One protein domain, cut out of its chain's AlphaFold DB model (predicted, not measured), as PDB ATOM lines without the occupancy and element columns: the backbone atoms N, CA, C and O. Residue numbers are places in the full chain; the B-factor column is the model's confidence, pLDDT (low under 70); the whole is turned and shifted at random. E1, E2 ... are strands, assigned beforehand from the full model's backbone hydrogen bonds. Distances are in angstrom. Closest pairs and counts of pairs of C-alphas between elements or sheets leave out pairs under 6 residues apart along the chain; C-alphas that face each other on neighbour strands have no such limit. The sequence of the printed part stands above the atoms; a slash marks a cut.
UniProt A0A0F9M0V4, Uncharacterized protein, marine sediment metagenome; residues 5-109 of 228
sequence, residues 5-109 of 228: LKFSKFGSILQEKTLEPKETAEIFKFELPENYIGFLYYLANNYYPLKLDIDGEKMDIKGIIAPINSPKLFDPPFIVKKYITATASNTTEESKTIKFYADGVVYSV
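What this domain is: This is residues 5 to 109 of the 228 residues of an uncharacterized protein of marine sediment metagenome (UniProt A0A0F9M0V4). Picture a narrow, elongated sandwich of two four-stranded sheets partly face to face, set like a wedge: edge strands E1 and E2 come close at one side, while at the other side E5 and E6 are apart. E8, the longest strand, runs along the length of the body, and the chain winds over both sheets as a jelly roll, one long hairpin of four nested antiparallel pairs. The printed part has 105 residues with no named helix and eight named strands, E1 to E8 along the chain; both sheets, E1 - E8 - E3 - E6 and E2 - E7 - E4 - E5, are antiparallel. The class is all strand, and the whole is compact, with a radius of gyration of the C-alphas of 13.6 A and spans of 46 by 24 by 22 A.

How they stand to each other: Start at residues 5 to 6, which pair antiparallel with residues 105 to 106 of E8, residues 96 to 108. Next comes edge strand E1, residues 14 to 19, antiparallel to E8 at 152 degrees; look at N 17 and O 98, 2.9 A apart. On E8's other side find E3, residues 36 to 45, with N 39 and O 105 at 2.8 A. Edge strand E6, residues 72 to 80, follows beside E3, with N 40 and O 78 at 2.8 A. This sheet is strongly twisted; E3 bends by 62 degrees at residue 41 and E6 by 93 degrees at residue 75. In the other sheet, E2, residues 24 to 31, neighbours E7, residues 83 to 89, with N 27 and O 86 at 2.9 A. E7 also neighbours E4, residues 50 to 54, with N 51 and O 87 at 2.8 A. E4 and E5, residues 57 to 59, form a hairpin, with N 59 and O 52 at 2.9 A. Between the sheets, the closest C-alphas of E1 and E2 are those of Lys 17 and Ile 27, 5.6 A apart.

Where its parts are: Find C-alpha 14 at (-92.331, -104.861, -26.606); from there E1 runs 16.3 A. E2 measures 20.7 A, E3 25.3 A, E4 13.4 A, E5 6.2 A, E6 16.9 A and E7 20.3 A. E8 runs 37.6 A, from C-alpha 96 at (-86.764, -117.676, -17.872) to C-alpha 108 at (-87.551, -86.176, -38.326).

The domain as a whole: The two C-alphas farthest apart are those of Glu 93 and Val 109, 46.6 A. The printed part has no cut. The link from E5 to E6, residues 60 to 71, is long. Look there for the low confidence: residues 62 to 65 are under 70, while the mean pLDDT of the printed part is 93.2.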
ATOM      1  N   LEU A   5     -93.839 -88.807 -34.416       94.38
ATOM      2  CA  LEU A   5     -94.116 -90.225 -34.621       94.38
ATOM      3  C   LEU A   5     -93.879 -91.005 -33.323       94.38
ATOM      4  O   LEU A   5     -93.183 -90.537 -32.428       94.38
ATOM      5  N   LYS A   6     -94.462 -92.199 -33.202       96.25
ATOM      6  CA  LYS A   6     -94.209 -93.115 -32.075       96.25
ATOM      7  C   LYS A   6     -93.124 -94.122 -32.439       96.25
ATOM      8  O   LYS A   6     -93.019 -94.486 -33.611       96.25
ATOM      9  N   PHE A   7     -92.390 -94.637 -31.452       96.88
ATOM     10  CA  PHE A   7     -91.414 -95.717 -31.672       96.88
ATOM     11  C   PHE A   7     -92.061 -96.938 -32.339       96.88
ATOM     12  O   PHE A   7     -91.487 -97.517 -33.257       96.88
ATOM     13  N   SER A   8     -93.306 -97.252 -31.971       96.12
ATOM     14  CA  SER A   8     -94.088 -98.358 -32.541       96.12
ATOM     15  C   SER A   8     -94.310 -98.283 -34.056       96.12
ATOM     16  O   SER A   8     -94.735 -99.268 -34.652       96.12
ATOM     17  N   LYS A   9     -94.070 -97.129 -34.696       96.06
ATOM     18  CA  LYS A   9     -94.099 -97.016 -36.162       96.06
ATOM     19  C   LYS A   9     -92.842 -97.575 -36.835       96.06
ATOM     20  O   LYS A   9     -92.897 -97.864 -38.025       96.06
ATOM     21  N   PHE A  10     -91.738 -97.702 -36.104       94.88
ATOM     22  CA  PHE A  10     -90.432 -98.108 -36.632       94.88
ATOM     23  C   PHE A  10     -90.021 -99.523 -36.213       94.88
ATOM     24  O   PHE A  10     -89.148-100.112 -36.839       94.88
ATOM     25  N   GLY A  11     -90.659-100.095 -35.192       95.31
ATOM     26  CA  GLY A  11     -90.369-101.450 -34.736       95.31
ATOM     27  C   GLY A  11     -91.216-101.865 -33.540       95.31
ATOM     28  O   GLY A  11     -92.043-101.094 -33.047       95.31
ATOM     29  N   SER A  12     -91.005-103.094 -33.060       97.56
ATOM     30  CA  SER A  12     -91.696-103.575 -31.863       97.56
ATOM     31  C   SER A  12     -91.110-102.941 -30.604       97.56
ATOM     32  O   SER A  12     -89.929-103.116 -30.302       97.56
ATOM     33  N   ILE A  13     -91.968-102.250 -29.854       97.50
ATOM     34  CA  ILE A  13     -91.644-101.614 -28.569       97.50
ATOM     35  C   ILE A  13     -91.718-102.579 -27.382       97.50
ATOM     36  O   ILE A  13     -91.240-102.253 -26.305       97.50
ATOM     37  N   LEU A  14     -92.307-103.764 -27.571       97.56
ATOM     38  CA  LEU A  14     -92.331-104.861 -26.606       97.56
ATOM     39  C   LEU A  14     -91.730-106.094 -27.276       97.56
ATOM     40  O   LEU A  14     -92.212-106.529 -28.324       97.56
ATOM     41  N   GLN A  15     -90.685-106.656 -26.686       98.00
ATOM     42  CA  GLN A  15     -90.058-107.886 -27.169       98.00
ATOM     43  C   GLN A  15     -89.955-108.881 -26.020       98.00
ATOM     44  O   GLN A  15     -89.882-108.494 -24.849       98.00
ATOM     45  N   GLU A  16     -89.994-110.166 -26.355       97.25
ATOM     46  CA  GLU A  16     -89.866-111.243 -25.387       97.25
ATOM     47  C   GLU A  16     -88.898-112.312 -25.876       97.25
ATOM     48  O   GLU A  16     -88.814-112.599 -27.070       97.25
ATOM     49  N   LYS A  17     -88.156-112.892 -24.935       97.81
ATOM     50  CA  LYS A  17     -87.210-113.969 -25.205       97.81
ATOM     51  C   LYS A  17     -87.084-114.881 -23.995       97.81
ATOM     52  O   LYS A  17     -86.938-114.408 -22.869       97.81
ATOM     53  N   THR A  18     -87.119-116.185 -24.233       97.69
ATOM     54  CA  THR A  18     -86.787-117.186 -23.216       97.69
ATOM     55  C   THR A  18     -85.288-117.425 -23.234       97.69
ATOM     56  O   THR A  18     -84.735-117.700 -24.295       97.69
ATOM     57  N   LEU A  19     -84.650-117.270 -22.076       97.50
ATOM     58  CA  LEU A  19     -83.243-117.591 -21.871       97.50
ATOM     59  C   LEU A  19     -83.120-118.926 -21.152       97.50
ATOM     60  O   LEU A  19     -83.741-119.123 -20.100       97.50
ATOM     61  N   GLU A  20     -82.279-119.799 -21.680       97.94
ATOM     62  CA  GLU A  20     -81.921-121.058 -21.038       97.94
ATOM     63  C   GLU A  20     -81.051-120.827 -19.787       97.94
ATOM     64  O   GLU A  20     -80.539-119.718 -19.569       97.94
ATOM     65  N   PRO A  21     -80.899-121.835 -18.906       97.94
ATOM     66  CA  PRO A  21     -80.034-121.728 -17.738       97.94
ATOM     67  C   PRO A  21     -78.621-121.270 -18.113       97.94
ATOM     68  O   PRO A  21     -78.005-121.799 -19.037       97.94
ATOM     69  N   LYS A  22     -78.096-120.287 -17.375       96.19
ATOM     70  CA  LYS A  22     -76.763-119.682 -17.582       96.19
ATOM     71  C   LYS A  22     -76.572-118.947 -18.916       96.19
ATOM     72  O   LYS A  22     -75.462-118.491 -19.194       96.19
ATOM     73  N   GLU A  23     -77.617-118.769 -19.723       96.81
ATOM     74  CA  GLU A  23     -77.529-118.039 -20.987       96.81
ATOM     75  C   GLU A  23     -77.429-116.523 -20.758       96.81
ATOM     76  O   GLU A  23     -78.058-115.948 -19.868       96.81
ATOM     77  N   THR A  24     -76.645-115.849 -21.599       97.25
ATOM     78  CA  THR A  24     -76.691-114.393 -21.756       97.25
ATOM     79  C   THR A  24     -77.007-114.071 -23.201       97.25
ATOM     80  O   THR A  24     -76.273-114.496 -24.090       97.25
ATOM     81  N   ALA A  25     -78.062-113.297 -23.439       97.56
ATOM     82  CA  ALA A  25     -78.437-112.926 -24.792       97.56
ATOM     83  C   ALA A  25     -79.110-111.555 -24.867       97.56
ATOM     84  O   ALA A  25     -79.654-111.036 -23.888       97.56
ATOM     85  N   GLU A  26     -79.084-110.982 -26.069       97.62
ATOM     86  CA  GLU A  26     -79.896-109.821 -26.417       97.62
ATOM     87  C   GLU A  26     -81.378-110.215 -26.374       97.62
ATOM     88  O   GLU A  26     -81.780-111.217 -26.978       97.62
ATOM     89  N   ILE A  27     -82.157-109.444 -25.616       96.75
ATOM     90  CA  ILE A  27     -83.602-109.627 -25.414       96.75
ATOM     91  C   ILE A  27     -84.428-108.508 -26.054       96.75
ATOM     92  O   ILE A  27     -85.646-108.624 -26.156       96.75
ATOM     93  N   PHE A  28     -83.775-107.408 -26.430       97.50
ATOM     94  CA  PHE A  28     -84.412-106.270 -27.064       97.50
ATOM     95  C   PHE A  28     -83.428-105.581 -27.991       97.50
ATOM     96  O   PHE A  28     -82.305-105.270 -27.584       97.50
ATOM     97  N   LYS A  29     -83.898-105.285 -29.197       98.00
ATOM     98  CA  LYS A  29     -83.181-104.466 -30.165       98.00
ATOM     99  C   LYS A  29     -84.148-103.543 -30.885       98.00
ATOM    100  O   LYS A  29     -85.147-103.997 -31.440       98.00
ATOM    101  N   PHE A  30     -83.836-102.257 -30.893       98.12
ATOM    102  CA  PHE A  30     -84.591-101.249 -31.622       98.12
ATOM    103  C   PHE A  30     -83.624-100.332 -32.357       98.12
ATOM    104  O   PHE A  30     -82.731 -99.765 -31.737       98.12
ATOM    105  N   GLU A  31     -83.811-100.178 -33.665       97.56
ATOM    106  CA  GLU A  31     -82.995 -99.314 -34.517       97.56
ATOM    107  C   GLU A  31     -83.867 -98.186 -35.073       97.56
ATOM    108  O   GLU A  31     -84.971 -98.418 -35.570       97.56
ATOM    109  N   LEU A  32     -83.379 -96.951 -34.978       95.31
ATOM    110  CA  LEU A  32     -83.990 -95.791 -35.612       95.31
ATOM    111  C   LEU A  32     -83.432 -95.627 -37.028       95.31
ATOM    112  O   LEU A  32     -82.217 -95.734 -37.214       95.31
ATOM    113  N   PRO A  33     -84.276 -95.307 -38.027       92.81
ATOM    114  CA  PRO A  33     -83.780 -94.978 -39.353       92.81
ATOM    115  C   PRO A  33     -82.888 -93.738 -39.328       92.81
ATOM    116  O   PRO A  33     -83.032 -92.846 -38.484       92.81
ATOM    117  N   GLU A  34     -82.013 -93.640 -40.326       86.56
ATOM    118  CA  GLU A  34     -81.219 -92.438 -40.534       86.56
ATOM    119  C   GLU A  34     -82.126 -91.205 -40.676       86.56
ATOM    120  O   GLU A  34     -83.196 -91.259 -41.286       86.56
ATOM    121  N   ASN A  35     -81.672 -90.067 -40.140       88.19
ATOM    122  CA  ASN A  35     -82.402 -88.790 -40.105       88.19
ATOM    123  C   ASN A  35     -83.579 -88.728 -39.124       88.19
ATOM    124  O   ASN A  35     -84.425 -87.843 -39.243       88.19
ATOM    125  N   TYR A  36     -83.616 -89.591 -38.115       93.06
ATOM    126  CA  TYR A  36     -84.546 -89.465 -36.997       93.06
ATOM    127  C   TYR A  36     -83.806 -89.293 -35.670       93.06
ATOM    128  O   TYR A  36     -82.677 -89.743 -35.499       93.06
ATOM    129  N   ILE A  37     -84.453 -88.608 -34.727       95.25
ATOM    130  CA  ILE A  37     -84.051 -88.582 -33.318       95.25
ATOM    131  C   ILE A  37     -85.251 -89.036 -32.497       95.25
ATOM    132  O   ILE A  37     -86.346 -88.479 -32.617       95.25
ATOM    133  N   GLY A  38     -85.029 -90.055 -31.678       96.56
ATOM    134  CA  GLY A  38     -85.969 -90.559 -30.696       96.56
ATOM    135  C   GLY A  38     -85.751 -89.931 -29.324       96.56
ATOM    136  O   GLY A  38     -84.633 -89.603 -28.935       96.56
ATOM    137  N   PHE A  39     -86.840 -89.806 -28.581       97.12
ATOM    138  CA  PHE A  39     -86.867 -89.466 -27.166       97.12
ATOM    139  C   PHE A  39     -87.564 -90.613 -26.444       97.12
ATOM    140  O   PHE A  39     -88.774 -90.804 -26.594       97.12
ATOM    141  N   LEU A  40     -86.779 -91.405 -25.722       96.50
ATOM    142  CA  LEU A  40     -87.217 -92.566 -24.962       96.50
ATOM    143  C   LEU A  40     -87.775 -92.101 -23.615       96.50
ATOM    144  O   LEU A  40     -87.035 -91.605 -22.765       96.50
ATOM    145  N   TYR A  41     -89.081 -92.279 -23.440       95.31
ATOM    146  CA  TYR A  41     -89.804 -91.858 -22.240       95.31
ATOM    147  C   TYR A  41     -90.094 -93.016 -21.298       95.31
ATOM    148  O   TYR A  41     -90.148 -92.795 -20.096       95.31
ATOM    149  N   TYR A  42     -90.279 -94.230 -21.816       95.06
ATOM    150  CA  TYR A  42     -90.733 -95.358 -21.012       95.06
ATOM    151  C   TYR A  42     -89.806 -96.556 -21.135       95.06
ATOM    152  O   TYR A  42     -89.462 -96.953 -22.247       95.06
ATOM    153  N   LEU A  43     -89.467 -97.169 -19.999       95.06
ATOM    154  CA  LEU A  43     -88.807 -98.475 -19.939       95.06
ATOM    155  C   LEU A  43     -89.484 -99.384 -18.916       95.06
ATOM    156  O   LEU A  43     -89.827 -98.958 -17.809       95.06
ATOM    157  N   ALA A  44     -89.633-100.659 -19.268       94.56
ATOM    158  CA  ALA A  44     -90.119-101.685 -18.357       94.56
ATOM    159  C   ALA A  44     -89.509-103.059 -18.658       94.56
ATOM    160  O   ALA A  44     -89.189-103.383 -19.801       94.56
ATOM    161  N   ASN A  45     -89.363-103.885 -17.627       93.25
ATOM    162  CA  ASN A  45     -88.799-105.225 -17.730       93.25
ATOM    163  C   ASN A  45     -89.229-106.087 -16.531       93.25
ATOM    164  O   ASN A  45     -89.597-105.569 -15.478       93.25
ATOM    165  N   ASN A  46     -89.213-107.409 -16.696       91.06
ATOM    166  CA  ASN A  46     -89.625-108.370 -15.670       91.06
ATOM    167  C   ASN A  46     -88.475-109.229 -15.098       91.06
ATOM    168  O   ASN A  46     -88.765-110.197 -14.396       91.06
ATOM    169  N   TYR A  47     -87.201-108.944 -15.402       87.19
ATOM    170  CA  TYR A  47     -86.080-109.822 -15.051       87.19
ATOM    171  C   TYR A  47     -84.714-109.122 -14.887       87.19
ATOM    172  O   TYR A  47     -84.264-108.360 -15.733       87.19
ATOM    173  N   TYR A  48     -83.965-109.491 -13.848       81.75
ATOM    174  CA  TYR A  48     -82.603-109.003 -13.598       81.75
ATOM    175  C   TYR A  48     -81.624-110.175 -13.408       81.75
ATOM    176  O   TYR A  48     -82.041-111.200 -12.867       81.75
ATOM    177  N   PRO A  49     -80.325-110.031 -13.757       87.06
ATOM    178  CA  PRO A  49     -79.622-108.821 -14.210       87.06
ATOM    179  C   PRO A  49     -79.798-108.487 -15.703       87.06
ATOM    180  O   PRO A  49     -79.881-109.367 -16.558       87.06
ATOM    181  N   LEU A  50     -79.769-107.185 -16.006       90.31
ATOM    182  CA  LEU A  50     -79.898-106.621 -17.349       90.31
ATOM    183  C   LEU A  50     -78.789-105.583 -17.595       90.31
ATOM    184  O   LEU A  50     -78.332-104.924 -16.657       90.31
ATOM    185  N   LYS A  51     -78.381-105.414 -18.854       93.44
ATOM    186  CA  LYS A  51     -77.543-104.316 -19.353       93.44
ATOM    187  C   LYS A  51     -78.288-103.589 -20.469       93.44
ATOM    188  O   LYS A  51     -78.769-104.250 -21.387       93.44
ATOM    189  N   LEU A  52     -78.361-102.264 -20.386       94.81
ATOM    190  CA  LEU A  52     -78.962-101.399 -21.401       94.81
ATOM    191  C   LEU A  52     -77.866-100.579 -22.080       94.81
ATOM    192  O   LEU A  52     -76.995-100.032 -21.402       94.81
ATOM    193  N   ASP A  53     -77.932-100.499 -23.398       96.31
ATOM    194  CA  ASP A  53     -77.049 -99.700 -24.235       96.31
ATOM    195  C   ASP A  53     -77.912 -98.823 -25.155       96.31
ATOM    196  O   ASP A  53     -78.831 -99.309 -25.822       96.31
ATOM    197  N   ILE A  54     -77.661 -97.514 -25.119       96.38
ATOM    198  CA  ILE A  54     -78.312 -96.522 -25.975       96.38
ATOM    199  C   ILE A  54     -77.212 -95.815 -26.759       96.38
ATOM    200  O   ILE A  54     -76.367 -95.138 -26.181       96.38
ATOM    201  N   ASP A  55     -77.217 -95.962 -28.083       96.69
ATOM    202  CA  ASP A  55     -76.218 -95.363 -28.981       96.69
ATOM    203  C   ASP A  55     -74.738 -95.660 -28.635       96.69
ATOM    204  O   ASP A  55     -73.845 -94.895 -29.012       96.69
ATOM    205  N   GLY A  56     -74.448 -96.777 -27.964       95.88
ATOM    206  CA  GLY A  56     -73.114 -97.170 -27.496       95.88
ATOM    207  C   GLY A  56     -72.812 -96.752 -26.053       95.88
ATOM    208  O   GLY A  56     -71.741 -97.080 -25.531       95.88
ATOM    209  N   GLU A  57     -73.717 -96.020 -25.398       95.44
ATOM    210  CA  GLU A  57     -73.606 -95.632 -23.995       95.44
ATOM    211  C   GLU A  57     -74.249 -96.693 -23.093       95.44
ATOM    212  O   GLU A  57     -75.456 -96.940 -23.134       95.44
ATOM    213  N   LYS A  58     -73.427 -97.327 -22.249       94.00
ATOM    214  CA  LYS A  58     -73.884 -98.329 -21.281       94.00
ATOM    215  C   LYS A  58     -74.508 -97.649 -20.073       94.00
ATOM    216  O   LYS A  58     -73.819 -96.963 -19.320       94.00
ATOM    217  N   MET A  59     -75.781 -97.928 -19.844       89.50
ATOM    218  CA  MET A  59     -76.564 -97.329 -18.769       89.50
ATOM    219  C   MET A  59     -76.547 -98.228 -17.526       89.50
ATOM    220  O   MET A  59     -76.832 -99.427 -17.618       89.50
ATOM    221  N   ASP A  60     -76.269 -97.659 -16.349       82.38
ATOM    222  CA  ASP A  60     -76.512 -98.361 -15.083       82.38
ATOM    223  C   ASP A  60     -77.999 -98.285 -14.739       82.38
ATOM    224  O   ASP A  60     -78.522 -97.243 -14.360       82.38
ATOM    225  N   ILE A  61     -78.691 -99.405 -14.910       75.25
ATOM    226  CA  ILE A  61     -80.151 -99.498 -14.820       75.25
ATOM    227  C   ILE A  61     -80.657-100.035 -13.478       75.25
ATOM    228  O   ILE A  61     -81.858-100.307 -13.328       75.25
ATOM    229  N   LYS A  62     -79.782-100.184 -12.475       68.88
ATOM    230  CA  LYS A  62     -80.214-100.519 -11.111       68.88
ATOM    231  C   LYS A  62     -81.106 -99.391 -10.566       68.88
ATOM    232  O   LYS A  62     -80.649 -98.284 -10.327       68.88
ATOM    233  N   GLY A  63     -82.404 -99.672 -10.400       64.50
ATOM    234  CA  GLY A  63     -83.417 -98.702  -9.945       64.50
ATOM    235  C   GLY A  63     -84.098 -97.882 -11.056       64.50
ATOM    236  O   GLY A  63     -84.933 -97.016 -10.778       64.50
ATOM    237  N   ILE A  64     -83.769 -98.148 -12.323       65.44
ATOM    238  CA  ILE A  64     -84.269 -97.397 -13.487       65.44
ATOM    239  C   ILE A  64     -85.416 -98.123 -14.199       65.44
ATOM    240  O   ILE A  64     -86.182 -97.478 -14.903       65.44
ATOM    241  N   ILE A  65     -85.609 -99.426 -13.986       68.81
ATOM    242  CA  ILE A  65     -86.632-100.183 -14.715       68.81
ATOM    243  C   ILE A  65     -87.738-100.647 -13.773       68.81
ATOM    244  O   ILE A  65     -87.478-101.128 -12.670       68.81
ATOM    245  N   ALA A  66     -88.977-100.460 -14.219       84.62
ATOM    246  CA  ALA A  66     -90.181-100.861 -13.511       84.62
ATOM    247  C   ALA A  66     -90.809-102.119 -14.151       84.62
ATOM    248  O   ALA A  66     -90.431-102.498 -15.266       84.62
ATOM    249  N   PRO A  67     -91.755-102.786 -13.469       88.12
ATOM    250  CA  PRO A  67     -92.470-103.934 -14.021       88.12
ATOM    251  C   PRO A  67     -93.202-103.603 -15.330       88.12
ATOM    252  O   PRO A  67     -93.655-102.479 -15.528       88.12
ATOM    253  N   ILE A  68     -93.386-104.599 -16.206       91.44
ATOM    254  CA  ILE A  68     -94.016-104.435 -17.537       91.44
ATOM    255  C   ILE A  68     -95.400-103.766 -17.486       91.44
ATOM    256  O   ILE A  68     -95.748-103.007 -18.385       91.44
ATOM    257  N   ASN A  69     -96.189-104.026 -16.443       89.38
ATOM    258  CA  ASN A  69     -97.523-103.445 -16.260       89.38
ATOM    259  C   ASN A  69     -97.513-102.016 -15.686       89.38
ATOM    260  O   ASN A  69     -98.571-101.403 -15.588       89.38
ATOM    261  N   SER A  70     -96.349-101.490 -15.306       90.31
ATOM    262  CA  SER A  70     -96.183-100.128 -14.800       90.31
ATOM    263  C   SER A  70     -94.846 -99.539 -15.271       90.31
ATOM    264  O   SER A  70     -93.950 -99.359 -14.443       90.31
ATOM    265  N   PRO A  71     -94.675 -99.242 -16.577       92.88
ATOM    266  CA  PRO A  71     -93.427 -98.703 -17.112       92.88
ATOM    267  C   PRO A  71     -92.967 -97.431 -16.404       92.88
ATOM    268  O   PRO A  71     -93.776 -96.572 -16.052       92.88
ATOM    269  N   LYS A  72     -91.651 -97.285 -16.224       91.50
ATOM    270  CA  LYS A  72     -91.084 -96.082 -15.616       91.50
ATOM    271  C   LYS A  72     -91.044 -94.966 -16.649       91.50
ATOM    272  O   LYS A  72     -90.491 -95.175 -17.723       91.50
ATOM    273  N   LEU A  73     -91.592 -93.804 -16.296       92.50
ATOM    274  CA  LEU A  73     -91.455 -92.569 -17.062       92.50
ATOM    275  C   LEU A  73     -90.117 -91.883 -16.740       92.50
ATOM    276  O   LEU A  73     -89.759 -91.746 -15.567       92.50
ATOM    277  N   PHE A  74     -89.414 -91.420 -17.770       88.38
ATOM    278  CA  PHE A  74     -88.220 -90.586 -17.665       88.38
ATOM    279  C   PHE A  74     -88.537 -89.134 -17.984       88.38
ATOM    280  O   PHE A  74     -89.085 -88.827 -19.042       88.38
ATOM    281  N   ASP A  75     -88.138 -88.258 -17.069       87.19
ATOM    282  CA  ASP A  75     -88.148 -86.815 -17.248       87.19
ATOM    283  C   ASP A  75     -86.859 -86.242 -16.623       87.19
ATOM    284  O   ASP A  75     -86.710 -86.285 -15.397       87.19
ATOM    285  N   PRO A  76     -85.875 -85.801 -17.432       90.88
ATOM    286  CA  PRO A  76     -85.919 -85.703 -18.896       90.88
ATOM    287  C   PRO A  76     -85.829 -87.072 -19.614       90.88
ATOM    288  O   PRO A  76     -85.275 -88.022 -19.053       90.88
ATOM    289  N   PRO A  77     -86.331 -87.194 -20.863       95.25
ATOM    290  CA  PRO A  77     -86.217 -88.422 -21.655       95.25
ATOM    291  C   PRO A  77     -84.779 -88.690 -22.113       95.25
ATOM    292  O   PRO A  77     -83.997 -87.762 -22.336       95.25
ATOM    293  N   PHE A  78     -84.456 -89.960 -22.367       94.19
ATOM    294  CA  PHE A  78     -83.192 -90.315 -23.015       94.19
ATOM    295  C   PHE A  78     -83.253 -90.016 -24.513       94.19
ATOM    296  O   PHE A  78     -84.236 -90.327 -25.187       94.19
ATOM    297  N   ILE A  79     -82.187 -89.427 -25.048       96.12
ATOM    298  CA  ILE A  79     -82.072 -89.136 -26.478       96.12
ATOM    299  C   ILE A  79     -81.506 -90.370 -27.180       96.12
ATOM    300  O   ILE A  79     -80.479 -90.894 -26.764       96.12
ATOM    301  N   VAL A  80     -82.156 -90.791 -28.263       97.00
ATOM    302  CA  VAL A  80     -81.772 -91.949 -29.077       97.00
ATOM    303  C   VAL A  80     -81.560 -91.488 -30.512       97.00
ATOM    304  O   VAL A  80     -82.447 -90.895 -31.125       97.00
ATOM    305  N   LYS A  81     -80.384 -91.740 -31.069       95.25
ATOM    306  CA  LYS A  81     -79.984 -91.316 -32.418       95.25
ATOM    307  C   LYS A  81     -79.875 -92.487 -33.379       95.25
ATOM    308  O   LYS A  81     -80.003 -92.281 -34.580       95.25
ATOM    309  N   LYS A  82     -79.572 -93.680 -32.872       96.06
ATOM    310  CA  LYS A  82     -79.292 -94.870 -33.673       96.06
ATOM    311  C   LYS A  82     -80.042 -96.078 -33.149       96.06
ATOM    312  O   LYS A  82     -80.795 -96.673 -33.909       96.06
ATOM    313  N   TYR A  83     -79.849 -96.461 -31.889       97.62
ATOM    314  CA  TYR A  83     -80.426 -97.708 -31.391       97.62
ATOM    315  C   TYR A  83     -80.558 -97.774 -29.872       97.62
ATOM    316  O   TYR A  83     -79.927 -97.029 -29.125       97.62
ATOM    317  N   ILE A  84     -81.362 -98.744 -29.442       97.62
ATOM    318  CA  ILE A  84     -81.454 -99.234 -28.070       97.62
ATOM    319  C   ILE A  84     -81.252-100.746 -28.111       97.62
ATOM    320  O   ILE A  84     -81.946-101.440 -28.860       97.62
ATOM    321  N   THR A  85     -80.358-101.267 -27.279       97.94
ATOM    322  CA  THR A  85     -80.197-102.710 -27.076       97.94
ATOM    323  C   THR A  85     -80.239-103.058 -25.596       97.94
ATOM    324  O   THR A  85     -79.717-102.339 -24.742       97.94
ATOM    325  N   ALA A  86     -80.882-104.181 -25.269       96.31
ATOM    326  CA  ALA A  86     -80.900-104.714 -23.913       96.31
ATOM    327  C   ALA A  86     -80.454-106.180 -23.910       96.31
ATOM    328  O   ALA A  86     -80.986-107.013 -24.645       96.31
ATOM    329  N   THR A  87     -79.479-106.493 -23.059       96.88
ATOM    330  CA  THR A  87     -78.915-107.838 -22.880       96.88
ATOM    331  C   THR A  87     -79.190-108.315 -21.462       96.88
ATOM    332  O   THR A  87     -78.827-107.624 -20.509       96.88
ATOM    333  N   ALA A  88     -79.787-109.493 -21.310       95.25
ATOM    334  CA  ALA A  88     -80.032-110.111 -20.008       95.25
ATOM    335  C   ALA A  88     -79.184-111.370 -19.823       95.25
ATOM    336  O   ALA A  88     -78.832-112.039 -20.796       95.25
ATOM    337  N   SER A  89     -78.891-111.696 -18.565       95.19
ATOM    338  CA  SER A  89     -78.189-112.926 -18.188       95.19
ATOM    339  C   SER A  89     -79.055-113.742 -17.237       95.19
ATOM    340  O   SER A  89     -79.342-113.283 -16.133       95.19
ATOM    341  N   ASN A  90     -79.443-114.954 -17.633       96.06
ATOM    342  CA  ASN A  90     -80.141-115.884 -16.755       96.06
ATOM    343  C   ASN A  90     -79.139-116.581 -15.834       96.06
ATOM    344  O   ASN A  90     -78.414-117.479 -16.247       96.06
ATOM    345  N   THR A  91     -79.091-116.193 -14.562       94.69
ATOM    346  CA  THR A  91     -78.162-116.801 -13.594       94.69
ATOM    347  C   THR A  91     -78.739-118.032 -12.892       94.69
ATOM    348  O   THR A  91     -78.049-118.651 -12.079       94.69
ATOM    349  N   THR A  92     -79.995-118.384 -13.172       94.69
ATOM    350  CA  THR A  92     -80.712-119.481 -12.510       94.69
ATOM    351  C   THR A  92     -80.483-120.823 -13.213       94.69
ATOM    352  O   THR A  92     -79.860-120.873 -14.271       94.69
ATOM    353  N   GLU A  93     -80.954-121.907 -12.593       97.38
ATOM    354  CA  GLU A  93     -80.934-123.266 -13.165       97.38
ATOM    355  C   GLU A  93     -82.188-123.580 -14.003       97.38
ATOM    356  O   GLU A  93     -82.321-124.671 -14.545       97.38
ATOM    357  N   GLU A  94     -83.122-122.633 -14.109       96.94
ATOM    358  CA  GLU A  94     -84.373-122.785 -14.852       96.94
ATOM    359  C   GLU A  94     -84.413-121.803 -16.018       96.94
ATOM    360  O   GLU A  94     -83.899-120.686 -15.913       96.94
ATOM    361  N   SER A  95     -85.080-122.168 -17.110       97.19
ATOM    362  CA  SER A  95     -85.324-121.241 -18.214       97.19
ATOM    363  C   SER A  95     -86.241-120.096 -17.756       97.19
ATOM    364  O   SER A  95     -87.154-120.283 -16.941       97.19
ATOM    365  N   LYS A  96     -86.003-118.879 -18.256       96.00
ATOM    366  CA  LYS A  96     -86.764-117.676 -17.872       96.00
ATOM    367  C   LYS A  96     -87.207-116.899 -19.103       96.00
ATOM    368  O   LYS A  96     -86.382-116.516 -19.925       96.00
ATOM    369  N   THR A  97     -88.505-116.614 -19.199       96.44
ATOM    370  CA  THR A  97     -89.052-115.726 -20.233       96.44
ATOM    371  C   THR A  97     -88.969-114.276 -19.785       96.44
ATOM    372  O   THR A  97     -89.621-113.848 -18.827       96.44
ATOM    373  N   ILE A  98     -88.170-113.509 -20.513       95.12
ATOM    374  CA  ILE A  98     -87.904-112.107 -20.244       95.12
ATOM    375  C   ILE A  98     -88.665-111.261 -21.252       95.12
ATOM    376  O   ILE A  98     -88.624-111.523 -22.449       95.12
ATOM    377  N   LYS A  99     -89.346-110.234 -20.755       96.00
ATOM    378  CA  LYS A  99     -90.047-109.220 -21.540       96.00
ATOM    379  C   LYS A  99     -89.362-107.885 -21.335       96.00
ATOM    380  O   LYS A  99     -89.006-107.538 -20.206       96.00
ATOM    381  N   PHE A 100     -89.198-107.126 -22.404       96.38
ATOM    382  CA  PHE A 100     -88.627-105.790 -22.350       96.38
ATOM    383  C   PHE A 100     -89.475-104.831 -23.171       96.38
ATOM    384  O   PHE A 100     -89.808-105.113 -24.323       96.38
ATOM    385  N   TYR A 101     -89.833-103.715 -22.549       96.75
ATOM    386  CA  TYR A 101     -90.640-102.659 -23.132       96.75
ATOM    387  C   TYR A 101     -89.841-101.358 -23.163       96.75
ATOM    388  O   TYR A 101     -89.299-100.949 -22.133       96.75
ATOM    389  N   ALA A 102     -89.806-100.708 -24.323       96.56
ATOM    390  CA  ALA A 102     -89.212 -99.393 -24.513       96.56
ATOM    391  C   ALA A 102     -90.039 -98.570 -25.498       96.56
ATOM    392  O   ALA A 102     -90.230 -98.993 -26.638       96.56
ATOM    393  N   ASP A 103     -90.505 -97.394 -25.081       97.19
ATOM    394  CA  ASP A 103     -91.367 -96.552 -25.913       97.19
ATOM    395  C   ASP A 103     -91.079 -95.060 -25.745       97.19
ATOM    396  O   ASP A 103     -90.537 -94.584 -24.740       97.19
ATOM    397  N   GLY A 104     -91.455 -94.304 -26.766       96.81
ATOM    398  CA  GLY A 104     -91.115 -92.905 -26.888       96.81
ATOM    399  C   GLY A 104     -91.661 -92.273 -28.156       96.81
ATOM    400  O   GLY A 104     -92.551 -92.792 -28.837       96.81
ATOM    401  N   VAL A 105     -91.103 -91.114 -28.479       96.88
ATOM    402  CA  VAL A 105     -91.515 -90.312 -29.636       96.88
ATOM    403  C   VAL A 105     -90.319 -90.039 -30.529       96.88
ATOM    404  O   VAL A 105     -89.195 -89.910 -30.056       96.88
ATOM    405  N   VAL A 106     -90.558 -89.941 -31.828       95.88
ATOM    406  CA  VAL A 106     -89.534 -89.745 -32.847       95.88
ATOM    407  C   VAL A 106     -89.853 -88.489 -33.641       95.88
ATOM    408  O   VAL A 106     -91.002 -88.261 -34.021       95.88
ATOM    409  N   TYR A 107     -88.822 -87.700 -33.927       92.69
ATOM    410  CA  TYR A 107     -88.900 -86.538 -34.803       92.69
ATOM    411  C   TYR A 107     -87.965 -86.710 -35.990       92.69
ATOM    412  O   TYR A 107     -86.824 -87.156 -35.836       92.69
ATOM    413  N   SER A 108     -88.425 -86.292 -37.167       88.69
ATOM    414  CA  SER A 108     -87.551 -86.176 -38.326       88.69
ATOM    415  C   SER A 108     -86.526 -85.057 -38.123       88.69
ATOM    416  O   SER A 108     -86.798 -83.961 -37.602       88.69
ATOM    417  N   VAL A 109     -85.302 -85.348 -38.532       81.88
ATOM    418  CA  VAL A 109     -84.200 -84.406 -38.655       81.88
ATOM    419  C   VAL A 109     -84.069 -84.071 -40.128       81.88
ATOM    420  O   VAL A 109     -84.116 -84.956 -40.972       81.88
TER     421      VAL A 109